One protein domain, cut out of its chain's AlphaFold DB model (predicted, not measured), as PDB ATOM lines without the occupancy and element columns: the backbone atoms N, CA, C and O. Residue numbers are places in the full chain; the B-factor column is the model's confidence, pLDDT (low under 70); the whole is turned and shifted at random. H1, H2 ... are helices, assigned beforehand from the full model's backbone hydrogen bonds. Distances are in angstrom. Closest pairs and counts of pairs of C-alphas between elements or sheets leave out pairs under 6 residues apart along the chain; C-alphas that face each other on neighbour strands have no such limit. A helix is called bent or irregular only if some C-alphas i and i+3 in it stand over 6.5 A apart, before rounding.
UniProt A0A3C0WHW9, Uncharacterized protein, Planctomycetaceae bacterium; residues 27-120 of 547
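AT A GLANCE: This is residues 27 to 120 of the 547 residues of an uncharacterized protein of Planctomycetaceae bacterium (UniProt A0A3C0WHW9). This model has little regular structure: two helices, H1 then H2, lie side by side as a hairpin along one side of a body built mostly of loops. The loops of residues 34 to 45 and of the long link 66 to 101 fold together over that pair. The printed part has 94 residues, 26 of them in named helices, with no named strand; its class is all helix. It is compact, with a radius of gyration of the C-alphas of 12.9 A and spans of 36 by 34 by 22 A.

HOW THE PARTS SIT: Pass residues 27 to 52 to reach H1, residues 53 to 65; H2 is residues 102 to 114. This helical hairpin touches closest at the C-alphas of Val 56 and Ala 105, 5.2 A apart. Their lines stand at a shallow tilt of 19 degrees, opposite ways. O i to N i+4 pairs are within hydrogen-bond range in 7 of 9 cases in H1 and 8 of 9 in H2.

IN THESE COORDINATES: Find C-alpha 53 at (-13.739, -24.360, -41.264); from there H1 runs 18.7 A. H1 is neither bent nor irregular, but only just: C-alphas 56 and 59 are 6.2 A apart. H2 runs 18.0 A to C-alpha 114 at (-1.363, -20.139, -40.081).

THE WHOLE: The farthest C-alphas, Glu 27 and Asp 65, are 40.4 A apart. The printed part has no cut. In the long link, residues 69 to 70 pair antiparallel with 99 to 100. Among the residues with pLDDT under 70 are 27 to 33, 81 to 89 and 114 to 120.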
ATOM      1  N   GLU A  27      14.138 -44.526 -45.896       39.03
ATOM      2  CA  GLU A  27      12.925 -44.607 -46.719       39.03
ATOM      3  C   GLU A  27      11.685 -44.405 -45.844       39.03
ATOM      4  O   GLU A  27      11.547 -45.010 -44.779       39.03
ATOM      5  N   ARG A  28      10.825 -43.460 -46.230       41.88
ATOM      6  CA  ARG A  28       9.584 -43.182 -45.503       41.88
ATOM      7  C   ARG A  28       8.520 -44.174 -45.946       41.88
ATOM      8  O   ARG A  28       7.511 -43.768 -46.501       41.88
ATOM      9  N   ILE A  29       8.737 -45.442 -45.644       41.06
ATOM     10  CA  ILE A  29       7.624 -46.365 -45.485       41.06
ATOM     11  C   ILE A  29       7.187 -46.164 -44.021       41.06
ATOM     12  O   ILE A  29       7.973 -46.337 -43.090       41.06
ATOM     13  N   VAL A  30       5.971 -45.648 -43.833       41.97
ATOM     14  CA  VAL A  30       5.254 -45.503 -42.550       41.97
ATOM     15  C   VAL A  30       5.689 -44.359 -41.603       41.97
ATOM     16  O   VAL A  30       6.522 -44.482 -40.699       41.97
ATOM     17  N   LEU A  31       5.001 -43.216 -41.709       42.81
ATOM     18  CA  LEU A  31       4.613 -42.459 -40.511       42.81
ATOM     19  C   LEU A  31       3.286 -43.066 -40.052       42.81
ATOM     20  O   LEU A  31       2.331 -42.950 -40.803       42.81
ATOM     21  N   SER A  32       3.267 -43.704 -38.872       51.19
ATOM     22  CA  SER A  32       2.079 -44.272 -38.198       51.19
ATOM     23  C   SER A  32       0.813 -43.508 -38.587       51.19
ATOM     24  O   SER A  32       0.670 -42.330 -38.240       51.19
ATOM     25  N   ALA A  33      -0.006 -44.154 -39.410       67.19
ATOM     26  CA  ALA A  33      -1.243 -43.612 -39.929       67.19
ATOM     27  C   ALA A  33      -2.395 -44.402 -39.330       67.19
ATOM     28  O   ALA A  33      -2.273 -45.579 -39.002       67.19
ATOM     29  N   SER A  34      -3.486 -43.695 -39.107       84.69
ATOM     30  CA  SER A  34      -4.687 -44.211 -38.475       84.69
ATOM     31  C   SER A  34      -5.732 -44.417 -39.564       84.69
ATOM     32  O   SER A  34      -5.858 -43.527 -40.405       84.69
ATOM     33  N   PRO A  35      -6.537 -45.492 -39.536       87.88
ATOM     34  CA  PRO A  35      -7.566 -45.718 -40.552       87.88
ATOM     35  C   PRO A  35      -8.687 -44.658 -40.505       87.88
ATOM     36  O   PRO A  35      -9.515 -44.563 -41.404       87.88
ATOM     37  N   TRP A  36      -8.709 -43.800 -39.475       89.38
ATOM     38  CA  TRP A  36      -9.572 -42.613 -39.385       89.38
ATOM     39  C   TRP A  36      -8.882 -41.312 -39.827       89.38
ATOM     40  O   TRP A  36      -9.421 -40.225 -39.593       89.38
ATOM     41  N   GLN A  37      -7.698 -41.383 -40.430       87.75
ATOM     42  CA  GLN A  37      -6.985 -40.248 -41.008       87.75
ATOM     43  C   GLN A  37      -7.162 -40.252 -42.524       87.75
ATOM     44  O   GLN A  37      -7.038 -41.287 -43.156       87.75
ATOM     45  N   ASN A  38      -7.441 -39.094 -43.125       85.31
ATOM     46  CA  ASN A  38      -7.541 -39.003 -44.580       85.31
ATOM     47  C   ASN A  38      -6.136 -39.171 -45.191       85.31
ATOM     48  O   ASN A  38      -5.281 -38.316 -44.911       85.31
ATOM     49  N   PRO A  39      -5.887 -40.205 -46.017       84.06
ATOM     50  CA  PRO A  39      -4.545 -40.493 -46.522       84.06
ATOM     51  C   PRO A  39      -4.096 -39.495 -47.600       84.06
ATOM     52  O   PRO A  39      -2.917 -39.167 -47.676       84.06
ATOM     53  N   VAL A  40      -5.027 -38.899 -48.358       83.19
ATOM     54  CA  VAL A  40      -4.721 -37.852 -49.355       83.19
ATOM     55  C   VAL A  40      -4.394 -36.526 -48.669       83.19
ATOM     56  O   VAL A  40      -3.465 -35.801 -49.034       83.19
ATOM     57  N   ASN A  41      -5.184 -36.158 -47.662       80.19
ATOM     58  CA  ASN A  41      -4.949 -34.946 -46.891       80.19
ATOM     59  C   ASN A  41      -5.553 -35.061 -45.500       80.19
ATOM     60  O   ASN A  41      -6.715 -34.720 -45.289       80.19
ATOM     61  N   ALA A  42      -4.711 -35.391 -44.524       84.19
ATOM     62  CA  ALA A  42      -5.110 -35.582 -43.135       84.19
ATOM     63  C   ALA A  42      -5.948 -34.438 -42.525       84.19
ATOM     64  O   ALA A  42      -6.652 -34.654 -41.550       84.19
ATOM     65  N   LEU A  43      -5.875 -33.204 -43.040       81.81
ATOM     66  CA  LEU A  43      -6.626 -32.058 -42.501       81.81
ATOM     67  C   LEU A  43      -8.000 -31.835 -43.151       81.81
ATOM     68  O   LEU A  43      -8.729 -30.948 -42.695       81.81
ATOM     69  N   ASP A  44      -8.303 -32.561 -44.221       75.69
ATOM     70  CA  ASP A  44      -9.596 -32.603 -44.902       75.69
ATOM     71  C   ASP A  44     -10.405 -33.777 -44.336       75.69
ATOM     72  O   ASP A  44     -10.241 -34.933 -44.722       75.69
ATOM     73  N   VAL A  45     -11.242 -33.477 -43.347       80.50
ATOM     74  CA  VAL A  45     -11.935 -34.485 -42.530       80.50
ATOM     75  C   VAL A  45     -13.174 -35.024 -43.243       80.50
ATOM     76  O   VAL A  45     -13.633 -36.120 -42.927       80.50
ATOM     77  N   ASN A  46     -13.738 -34.265 -44.184       69.69
ATOM     78  CA  ASN A  46     -14.939 -34.649 -44.924       69.69
ATOM     79  C   ASN A  46     -14.672 -35.078 -46.371       69.69
ATOM     80  O   ASN A  46     -15.648 -35.248 -47.105       69.69
ATOM     81  N   ARG A  47     -13.403 -35.245 -46.767       72.56
ATOM     82  CA  ARG A  47     -12.995 -35.752 -48.089       72.56
ATOM     83  C   ARG A  47     -13.514 -34.866 -49.235       72.56
ATOM     84  O   ARG A  47     -13.809 -35.372 -50.312       72.56
ATOM     85  N   ASP A  48     -13.670 -33.552 -49.017       66.62
ATOM     86  CA  ASP A  48     -14.207 -32.631 -50.042       66.62
ATOM     87  C   ASP A  48     -13.131 -31.931 -50.894       66.62
ATOM     88  O   ASP A  48     -13.446 -31.067 -51.722       66.62
ATOM     89  N   SER A  49     -11.871 -32.327 -50.695       73.06
ATOM     90  CA  SER A  49     -10.640 -31.786 -51.277       73.06
ATOM     91  C   SER A  49     -10.251 -30.392 -50.763       73.06
ATOM     92  O   SER A  49      -9.253 -29.813 -51.217       73.06
ATOM     93  N   TYR A  50     -10.988 -29.806 -49.812       72.56
ATOM     94  CA  TYR A  50     -10.691 -28.485 -49.260       72.56
ATOM     95  C   TYR A  50     -10.599 -28.490 -47.735       72.56
ATOM     96  O   TYR A  50     -11.577 -28.619 -47.021       72.56
ATOM     97  N   VAL A  51      -9.444 -28.070 -47.212       70.88
ATOM     98  CA  VAL A  51      -9.333 -27.729 -45.783       70.88
ATOM     99  C   VAL A  51     -10.070 -26.413 -45.494       70.88
ATOM    100  O   VAL A  51      -9.570 -25.304 -45.740       70.88
ATOM    101  N   THR A  52     -11.271 -26.516 -44.940       69.25
ATOM    102  CA  THR A  52     -12.166 -25.412 -44.602       69.25
ATOM    103  C   THR A  52     -12.493 -25.371 -43.102       69.25
ATOM    104  O   THR A  52     -12.115 -26.229 -42.310       69.25
ATOM    105  N   PRO A  53     -13.207 -24.334 -42.621       75.69
ATOM    106  CA  PRO A  53     -13.739 -24.360 -41.264       75.69
ATOM    107  C   PRO A  53     -14.747 -25.488 -40.991       75.69
ATOM    108  O   PRO A  53     -15.078 -25.667 -39.822       75.69
ATOM    109  N   LEU A  54     -15.278 -26.178 -42.012       70.44
ATOM    110  CA  LEU A  54     -16.180 -27.316 -41.816       70.44
ATOM    111  C   LEU A  54     -15.428 -28.512 -41.220       70.44
ATOM    112  O   LEU A  54     -15.915 -29.081 -40.247       70.44
ATOM    113  N   ASP A  55     -14.201 -28.756 -41.677       68.25
ATOM    114  CA  ASP A  55     -13.289 -29.798 -41.178       68.25
ATOM    115  C   ASP A  55     -12.981 -29.652 -39.692       68.25
ATOM    116  O   ASP A  55     -12.799 -30.618 -38.968       68.25
ATOM    117  N   VAL A  56     -12.996 -28.417 -39.185       76.69
ATOM    118  CA  VAL A  56     -12.864 -28.148 -37.747       76.69
ATOM    119  C   VAL A  56     -14.142 -28.499 -36.982       76.69
ATOM    120  O   VAL A  56     -14.084 -28.871 -35.810       76.69
ATOM    121  N   LEU A  57     -15.308 -28.266 -37.585       75.50
ATOM    122  CA  LEU A  57     -16.588 -28.426 -36.899       75.50
ATOM    123  C   LEU A  57     -16.952 -29.890 -36.698       75.50
ATOM    124  O   LEU A  57     -17.622 -30.169 -35.708       75.50
ATOM    125  N   ILE A  58     -16.513 -30.782 -37.583       78.31
ATOM    126  CA  ILE A  58     -16.843 -32.205 -37.511       78.31
ATOM    127  C   ILE A  58     -16.258 -32.840 -36.235       78.31
ATOM    128  O   ILE A  58     -17.059 -33.173 -35.360       78.31
ATOM    129  N   PRO A  59     -14.929 -32.832 -35.978       76.06
ATOM    130  CA  PRO A  59     -14.383 -33.367 -34.729       76.06
ATOM    131  C   PRO A  59     -14.914 -32.637 -33.487       76.06
ATOM    132  O   PRO A  59     -15.103 -33.230 -32.431       76.06
ATOM    133  N   ILE A  60     -15.191 -31.327 -33.575       77.56
ATOM    134  CA  ILE A  60     -15.778 -30.577 -32.451       77.56
ATOM    135  C   ILE A  60     -17.194 -31.057 -32.122       77.56
ATOM    136  O   ILE A  60     -17.564 -31.037 -30.946       77.56
ATOM    137  N   ASN A  61     -18.008 -31.390 -33.123       78.25
ATOM    138  CA  ASN A  61     -19.366 -31.872 -32.897       78.25
ATOM    139  C   ASN A  61     -19.329 -33.248 -32.233       78.25
ATOM    140  O   ASN A  61     -19.909 -33.366 -31.155       78.25
ATOM    141  N   GLU A  62     -18.534 -34.185 -32.753       81.25
ATOM    142  CA  GLU A  62     -18.361 -35.520 -32.156       81.25
ATOM    143  C   GLU A  62     -17.876 -35.430 -30.694       81.25
ATOM    144  O   GLU A  62     -18.497 -35.965 -29.770       81.25
ATOM    145  N   LEU A  63     -16.864 -34.594 -30.426       81.69
ATOM    146  CA  LEU A  63     -16.385 -34.330 -29.060       81.69
ATOM    147  C   LEU A  63     -17.459 -33.726 -28.134       81.69
ATOM    148  O   LEU A  63     -17.404 -33.900 -26.912       81.69
ATOM    149  N   ASN A  64     -18.396 -32.937 -28.670       79.06
ATOM    150  CA  ASN A  64     -19.484 -32.344 -27.885       79.06
ATOM    151  C   ASN A  64     -20.640 -33.323 -27.651       79.06
ATOM    152  O   ASN A  64     -21.332 -33.175 -26.635       79.06
ATOM    153  N   ASP A  65     -20.835 -34.277 -28.557       80.25
ATOM    154  CA  ASP A  65     -21.837 -35.338 -28.443       80.25
ATOM    155  C   ASP A  65     -21.395 -36.445 -27.476       80.25
ATOM    156  O   ASP A  65     -22.232 -37.138 -26.891       80.25
ATOM    157  N   GLY A  66     -20.110 -36.450 -27.123       76.94
ATOM    158  CA  GLY A  66     -19.563 -37.174 -25.979       76.94
ATOM    159  C   GLY A  66     -18.561 -38.247 -26.365       76.94
ATOM    160  O   GLY A  66     -18.021 -38.878 -25.454       76.94
ATOM    161  N   THR A  67     -18.295 -38.406 -27.658       75.25
ATOM    162  CA  THR A  67     -17.330 -39.364 -28.178       75.25
ATOM    163  C   THR A  67     -15.917 -38.845 -27.972       75.25
ATOM    164  O   THR A  67     -15.581 -37.718 -28.347       75.25
ATOM    165  N   THR A  68     -15.097 -39.625 -27.274       81.31
ATOM    166  CA  THR A  68     -13.714 -39.277 -26.938       81.31
ATOM    167  C   THR A  68     -12.943 -40.551 -26.631       81.31
ATOM    168  O   THR A  68     -13.434 -41.349 -25.833       81.31
ATOM    169  N   GLY A  69     -11.694 -40.651 -27.075       83.94
ATOM    170  CA  GLY A  69     -10.863 -41.824 -26.793       83.94
ATOM    171  C   GLY A  69     -10.454 -42.532 -28.072       83.94
ATOM    172  O   GLY A  69     -10.299 -41.867 -29.090       83.94
ATOM    173  N   GLU A  70     -10.222 -43.837 -27.977       86.38
ATOM    174  CA  GLU A  70      -9.813 -44.674 -29.107       86.38
ATOM    175  C   GLU A  70     -10.963 -44.757 -30.112       86.38
ATOM    176  O   GLU A  70     -12.083 -45.092 -29.739       86.38
ATOM    177  N   LEU A  71     -10.702 -44.404 -31.371       84.00
ATOM    178  CA  LEU A  71     -11.753 -44.331 -32.389       84.00
ATOM    179  C   LEU A  71     -12.344 -45.700 -32.722       84.00
ATOM    180  O   LEU A  71     -13.553 -45.785 -32.901       84.00
ATOM    181  N   ARG A  72     -11.525 -46.758 -32.676       81.06
ATOM    182  CA  ARG A  72     -11.957 -48.150 -32.887       81.06
ATOM    183  C   ARG A  72     -13.124 -48.586 -32.005       81.06
ATOM    184  O   ARG A  72     -13.864 -49.479 -32.379       81.06
ATOM    185  N   ASP A  73     -13.242 -48.004 -30.809       78.44
ATOM    186  CA  ASP A  73     -14.255 -48.411 -29.832       78.44
ATOM    187  C   ASP A  73     -15.644 -47.867 -30.203       78.44
ATOM    188  O   ASP A  73     -16.655 -48.394 -29.739       78.44
ATOM    189  N   ASP A  74     -15.684 -46.777 -30.976       76.06
ATOM    190  CA  ASP A  74     -16.888 -45.978 -31.208       76.06
ATOM    191  C   ASP A  74     -17.220 -45.789 -32.709       76.06
ATOM    192  O   ASP A  74     -18.355 -45.420 -33.017       76.06
ATOM    193  N   TYR A  75     -16.276 -46.009 -33.638       76.62
ATOM    194  CA  TYR A  75     -16.470 -45.792 -35.080       76.62
ATOM    195  C   TYR A  75     -15.738 -46.821 -35.943       76.62
ATOM    196  O   TYR A  75     -14.539 -47.035 -35.769       76.62
ATOM    197  N   ALA A  76     -16.418 -47.321 -36.976       79.81
ATOM    198  CA  ALA A  76     -15.754 -47.922 -38.127       79.81
ATOM    199  C   ALA A  76     -14.936 -46.862 -38.893       79.81
ATOM    200  O   ALA A  76     -15.326 -45.684 -38.926       79.81
ATOM    201  N   PRO A  77     -13.779 -47.223 -39.467       85.44
ATOM    202  CA  PRO A  77     -13.020 -46.307 -40.301       85.44
ATOM    203  C   PRO A  77     -13.776 -45.959 -41.594       85.44
ATOM    204  O   PRO A  77     -14.552 -46.776 -42.087       85.44
ATOM    205  N   PRO A  78     -13.570 -44.753 -42.164       82.62
ATOM    206  CA  PRO A  78     -14.243 -44.316 -43.389       82.62
ATOM    207  C   PRO A  78     -14.128 -45.259 -44.590       82.62
ATOM    208  O   PRO A  78     -15.051 -45.266 -45.397       82.62
ATOM    209  N   ILE A  79     -13.059 -46.059 -44.679       83.50
ATOM    210  CA  ILE A  79     -12.877 -47.090 -45.717       83.50
ATOM    211  C   ILE A  79     -13.988 -48.163 -45.700       83.50
ATOM    212  O   ILE A  79     -14.226 -48.817 -46.701       83.50
ATOM    213  N   LEU A  80     -14.727 -48.306 -44.589       80.06
ATOM    214  CA  LEU A  80     -15.860 -49.237 -44.457       80.06
ATOM    215  C   LEU A  80     -17.239 -48.550 -44.597       80.06
ATOM    216  O   LEU A  80     -18.275 -49.158 -44.325       80.06
ATOM    217  N   GLN A  81     -17.304 -47.259 -44.964       64.38
ATOM    218  CA  GLN A  81     -18.540 -46.458 -44.854       64.38
ATOM    219  C   GLN A  81     -19.713 -46.991 -45.686       64.38
ATOM    220  O   GLN A  81     -20.865 -46.856 -45.270       64.38
ATOM    221  N   ASN A  82     -19.448 -47.539 -46.867       54.22
ATOM    222  CA  ASN A  82     -20.509 -48.040 -47.739       54.22
ATOM    223  C   ASN A  82     -21.012 -49.434 -47.318       54.22
ATOM    224  O   ASN A  82     -21.956 -49.932 -47.926       54.22
ATOM    225  N   MET A  83     -20.407 -50.034 -46.287       54.62
ATOM    226  CA  MET A  83     -20.575 -51.445 -45.916       54.62
ATOM    227  C   MET A  83     -21.061 -51.640 -44.462       54.62
ATOM    228  O   MET A  83     -21.680 -52.654 -44.159       54.62
ATOM    229  N   ALA A  84     -20.881 -50.652 -43.571       48.50
ATOM    230  CA  ALA A  84     -21.405 -50.672 -42.195       48.50
ATOM    231  C   ALA A  84     -22.587 -49.693 -41.998       48.50
ATOM    232  O   ALA A  84     -22.499 -48.511 -42.342       48.50
ATOM    233  N   GLU A  85     -23.701 -50.148 -41.406       39.41
ATOM    234  CA  GLU A  85     -24.859 -49.280 -41.142       39.41
ATOM    235  C   GLU A  85     -24.596 -48.267 -40.003       39.41
ATOM    236  O   GLU A  85     -24.028 -48.583 -38.965       39.41
ATOM    237  N   ASP A  86     -25.110 -47.041 -40.180       40.28
ATOM    238  CA  ASP A  86     -25.324 -46.022 -39.134       40.28
ATOM    239  C   ASP A  86     -24.099 -45.242 -38.586       40.28
ATOM    240  O   ASP A  86     -24.156 -44.695 -37.480       40.28
ATOM    241  N   TYR A  87     -23.034 -45.046 -39.381       52.62
ATOM    242  CA  TYR A  87     -21.879 -44.228 -38.960       52.62
ATOM    243  C   TYR A  87     -21.515 -43.071 -39.910       52.62
ATOM    244  O   TYR A  87     -21.660 -43.110 -41.133       52.62
ATOM    245  N   THR A  88     -21.055 -41.966 -39.322       51.22
ATOM    246  CA  THR A  88     -20.518 -40.806 -40.043       51.22
ATOM    247  C   THR A  88     -19.129 -41.125 -40.594       51.22
ATOM    248  O   THR A  88     -18.197 -41.168 -39.792       51.22
ATOM    249  N   ALA A  89     -18.935 -41.236 -41.918       60.38
ATOM    250  CA  ALA A  89     -17.572 -41.162 -42.453       60.38
ATOM    251  C   ALA A  89     -17.063 -39.746 -42.408       60.38
ATOM    252  O   ALA A  89     -17.250 -38.911 -43.297       60.38
ATOM    253  N   ALA A  90     -16.394 -39.492 -41.312       73.69
ATOM    254  CA  ALA A  90     -15.457 -38.421 -41.236       73.69
ATOM    255  C   ALA A  90     -14.120 -39.032 -40.846       73.69
ATOM    256  O   ALA A  90     -14.056 -39.920 -39.995       73.69
ATOM    257  N   TYR A  91     -13.051 -38.510 -41.428       84.94
ATOM    258  CA  TYR A  91     -11.699 -38.808 -40.988       84.94
ATOM    259  C   TYR A  91     -11.420 -38.042 -39.689       84.94
ATOM    260  O   TYR A  91     -10.918 -36.918 -39.684       84.94
ATOM    261  N   LEU A  92     -11.860 -38.612 -38.565       87.12
ATOM    262  CA  LEU A  92     -11.884 -37.959 -37.252       87.12
ATOM    263  C   LEU A  92     -10.506 -37.825 -36.583       87.12
ATOM    264  O   LEU A  92     -10.413 -37.145 -35.556       87.12
ATOM    265  N   ASP A  93      -9.460 -38.404 -37.172       87.44
ATOM    266  CA  ASP A  93      -8.090 -38.404 -36.655       87.44
ATOM    267  C   ASP A  93      -7.091 -37.728 -37.612       87.44
ATOM    268  O   ASP A  93      -6.208 -38.362 -38.190       87.44
ATOM    269  N   PRO A  94      -7.163 -36.399 -37.783       83.19
ATOM    270  CA  PRO A  94      -6.219 -35.657 -38.612       83.19
ATOM    271  C   PRO A  94      -4.774 -35.720 -38.097       83.19
ATOM    272  O   PRO A  94      -3.853 -35.288 -38.797       83.19
ATOM    273  N   ASN A  95      -4.558 -36.155 -36.854       79.19
ATOM    274  CA  ASN A  95      -3.246 -36.170 -36.222       79.19
ATOM    275  C   ASN A  95      -2.562 -37.554 -36.274       79.19
ATOM    276  O   ASN A  95      -1.334 -37.596 -36.164       79.19
ATOM    277  N   GLY A  96      -3.333 -38.613 -36.532       83.25
ATOM    278  CA  GLY A  96      -2.880 -39.987 -36.732       83.25
ATOM    279  C   GLY A  96      -2.555 -40.727 -35.433       83.25
ATOM    280  O   GLY A  96      -1.714 -41.620 -35.453       83.25
ATOM    281  N   ASP A  97      -3.123 -40.337 -34.282       83.25
ATOM    282  CA  ASP A  97      -2.840 -40.996 -32.990       83.25
ATOM    283  C   ASP A  97      -3.867 -42.060 -32.568       83.25
ATOM    284  O   ASP A  97      -3.810 -42.559 -31.438       83.25
ATOM    285  N   GLY A  98      -4.786 -42.412 -33.466       83.50
ATOM    286  CA  GLY A  98      -5.859 -43.386 -33.274       83.50
ATOM    287  C   GLY A  98      -6.953 -42.913 -32.315       83.50
ATOM    288  O   GLY A  98      -7.785 -43.720 -31.888       83.50
ATOM    289  N   MET A  99      -6.945 -41.635 -31.911       87.50
ATOM    290  CA  MET A  99      -7.835 -41.114 -30.878       87.50
ATOM    291  C   MET A  99      -8.565 -39.843 -31.304       87.50
ATOM    292  O   MET A  99      -7.966 -38.872 -31.744       87.50
ATOM    293  N   LEU A 100      -9.860 -39.768 -30.991       85.88
ATOM    294  CA  LEU A 100     -10.603 -38.516 -31.092       85.88
ATOM    295  C   LEU A 100     -10.377 -37.651 -29.848       85.88
ATOM    296  O   LEU A 100     -10.822 -37.958 -28.730       85.88
ATOM    297  N   SER A 101      -9.722 -36.510 -30.044       83.12
ATOM    298  CA  SER A 101      -9.356 -35.581 -28.983       83.12
ATOM    299  C   SER A 101      -9.472 -34.103 -29.401       83.12
ATOM    300  O   SER A 101      -9.568 -33.735 -30.568       83.12
ATOM    301  N   PRO A 102      -9.400 -33.152 -28.449       85.06
ATOM    302  CA  PRO A 102      -9.321 -31.734 -28.801       85.06
ATOM    303  C   PRO A 102      -8.065 -31.339 -29.602       85.06
ATOM    304  O   PRO A 102      -7.990 -30.192 -30.057       85.06
ATOM    305  N   VAL A 103      -7.053 -32.211 -29.696       85.06
ATOM    306  CA  VAL A 103      -5.836 -31.963 -30.487       85.06
ATOM    307  C   VAL A 103      -6.146 -32.040 -31.981       85.06
ATOM    308  O   VAL A 103      -5.627 -31.204 -32.723       85.06
ATOM    309  N   ASP A 104      -7.076 -32.902 -32.375       82.81
ATOM    310  CA  ASP A 104      -7.531 -33.113 -33.753       82.81
ATOM    311  C   ASP A 104      -8.110 -31.840 -34.358       82.81
ATOM    312  O   ASP A 104      -7.576 -31.259 -35.306       82.81
ATOM    313  N   ALA A 105      -9.109 -31.271 -33.682       80.25
ATOM    314  CA  ALA A 105      -9.665 -29.975 -34.061       80.25
ATOM    315  C   ALA A 105      -8.606 -28.853 -34.033       80.25
ATOM    316  O   ALA A 105      -8.653 -27.902 -34.822       80.25
ATOM    317  N   LEU A 106      -7.643 -28.917 -33.105       85.50
ATOM    318  CA  LEU A 106      -6.601 -27.899 -32.982       85.50
ATOM    319  C   LEU A 106      -5.600 -27.945 -34.148       85.50
ATOM    320  O   LEU A 106      -5.113 -26.875 -34.536       85.50
ATOM    321  N   ALA A 107      -5.300 -29.123 -34.703       79.00
ATOM    322  CA  ALA A 107      -4.426 -29.284 -35.866       79.00
ATOM    323  C   ALA A 107      -4.957 -28.466 -37.054       79.00
ATOM    324  O   ALA A 107      -4.275 -27.557 -37.543       79.00
ATOM    325  N   ILE A 108      -6.233 -28.656 -37.388       76.38
ATOM    326  CA  ILE A 108      -6.922 -27.975 -38.492       76.38
ATOM    327  C   ILE A 108      -7.035 -26.461 -38.225       76.38
ATOM    328  O   ILE A 108      -6.681 -25.626 -39.066       76.38
ATOM    329  N   ILE A 109      -7.426 -26.058 -37.004       80.19
ATOM    330  CA  ILE A 109      -7.498 -24.639 -36.598       80.19
ATOM    331  C   ILE A 109      -6.151 -23.931 -36.775       80.19
ATOM    332  O   ILE A 109      -6.109 -22.755 -37.165       80.19
ATOM    333  N   ASN A 110      -5.045 -24.596 -36.436       80.88
ATOM    334  CA  ASN A 110      -3.715 -24.006 -36.552       80.88
ATOM    335  C   ASN A 110      -3.346 -23.740 -38.015       80.88
ATOM    336  O   ASN A 110      -2.794 -22.670 -38.294       80.88
ATOM    337  N   VAL A 111      -3.693 -24.641 -38.935       80.50
ATOM    338  CA  VAL A 111      -3.438 -24.473 -40.375       80.50
ATOM    339  C   VAL A 111      -4.289 -23.351 -40.966       80.50
ATOM    340  O   VAL A 111      -3.736 -22.409 -41.549       80.50
ATOM    341  N   LEU A 112      -5.597 -23.337 -40.686       76.00
ATOM    342  CA  LEU A 112      -6.510 -22.277 -41.141       76.00
ATOM    343  C   LEU A 112      -6.091 -20.877 -40.656       76.00
ATOM    344  O   LEU A 112      -6.259 -19.880 -41.362       76.00
ATOM    345  N   ASN A 113      -5.517 -20.779 -39.452       77.75
ATOM    346  CA  ASN A 113      -4.999 -19.518 -38.910       77.75
ATOM    347  C   ASN A 113      -3.556 -19.198 -39.351       77.75
ATOM    348  O   ASN A 113      -3.136 -18.036 -39.271       77.75
ATOM    349  N   GLY A 114      -2.788 -20.211 -39.757       68.38
ATOM    350  CA  GLY A 114      -1.363 -20.139 -40.081       68.38
ATOM    351  C   GLY A 114      -1.060 -19.779 -41.537       68.38
ATOM    352  O   GLY A 114      -0.013 -19.180 -41.798       68.38
ATOM    353  N   GLY A 115      -1.979 -20.064 -42.466       51.97
ATOM    354  CA  GLY A 115      -1.866 -19.701 -43.884       51.97
ATOM    355  C   GLY A 115      -0.730 -20.403 -44.636       51.97
ATOM    356  O   GLY A 115      -0.200 -19.833 -45.589       51.97
ATOM    357  N   PHE A 116      -0.324 -21.588 -44.186       45.09
ATOM    358  CA  PHE A 116       0.656 -22.440 -44.856       45.09
ATOM    359  C   PHE A 116      -0.047 -23.727 -45.282       45.09
ATOM    360  O   PHE A 116      -0.473 -24.479 -44.416       45.09
ATOM    361  N   TYR A 117      -0.154 -23.940 -46.592       41.38
ATOM    362  CA  TYR A 117      -0.214 -25.281 -47.160       41.38
ATOM    363  C   TYR A 117       1.239 -25.738 -47.289       41.38
ATOM    364  O   TYR A 117       2.065 -25.018 -47.867       41.38
ATOM    365  N   GLU A 118       1.570 -26.854 -46.653       40.75
ATOM    366  CA  GLU A 118       2.751 -27.621 -47.026       40.75
ATOM    367  C   GLU A 118       2.379 -28.267 -48.364       40.75
ATOM    368  O   GLU A 118       1.315 -28.860 -48.487       40.75
ATOM    369  N   SER A 119       3.148 -27.975 -49.410       33.94
ATOM    370  CA  SER A 119       3.004 -28.686 -50.676       33.94
ATOM    371  C   SER A 119       3.359 -30.144 -50.423       33.94
ATOM    372  O   SER A 119       4.369 -30.377 -49.745       33.94
ATOM    373  N   LEU A 120       2.572 -31.060 -50.989       37.38
ATOM    374  CA  LEU A 120       2.943 -32.465 -51.121       37.38
ATOM    375  C   LEU A 120       4.370 -32.568 -51.704       37.38
ATOM    376  O   LEU A 120       4.831 -31.622 -52.375       37.38
TER     377      LEU A 120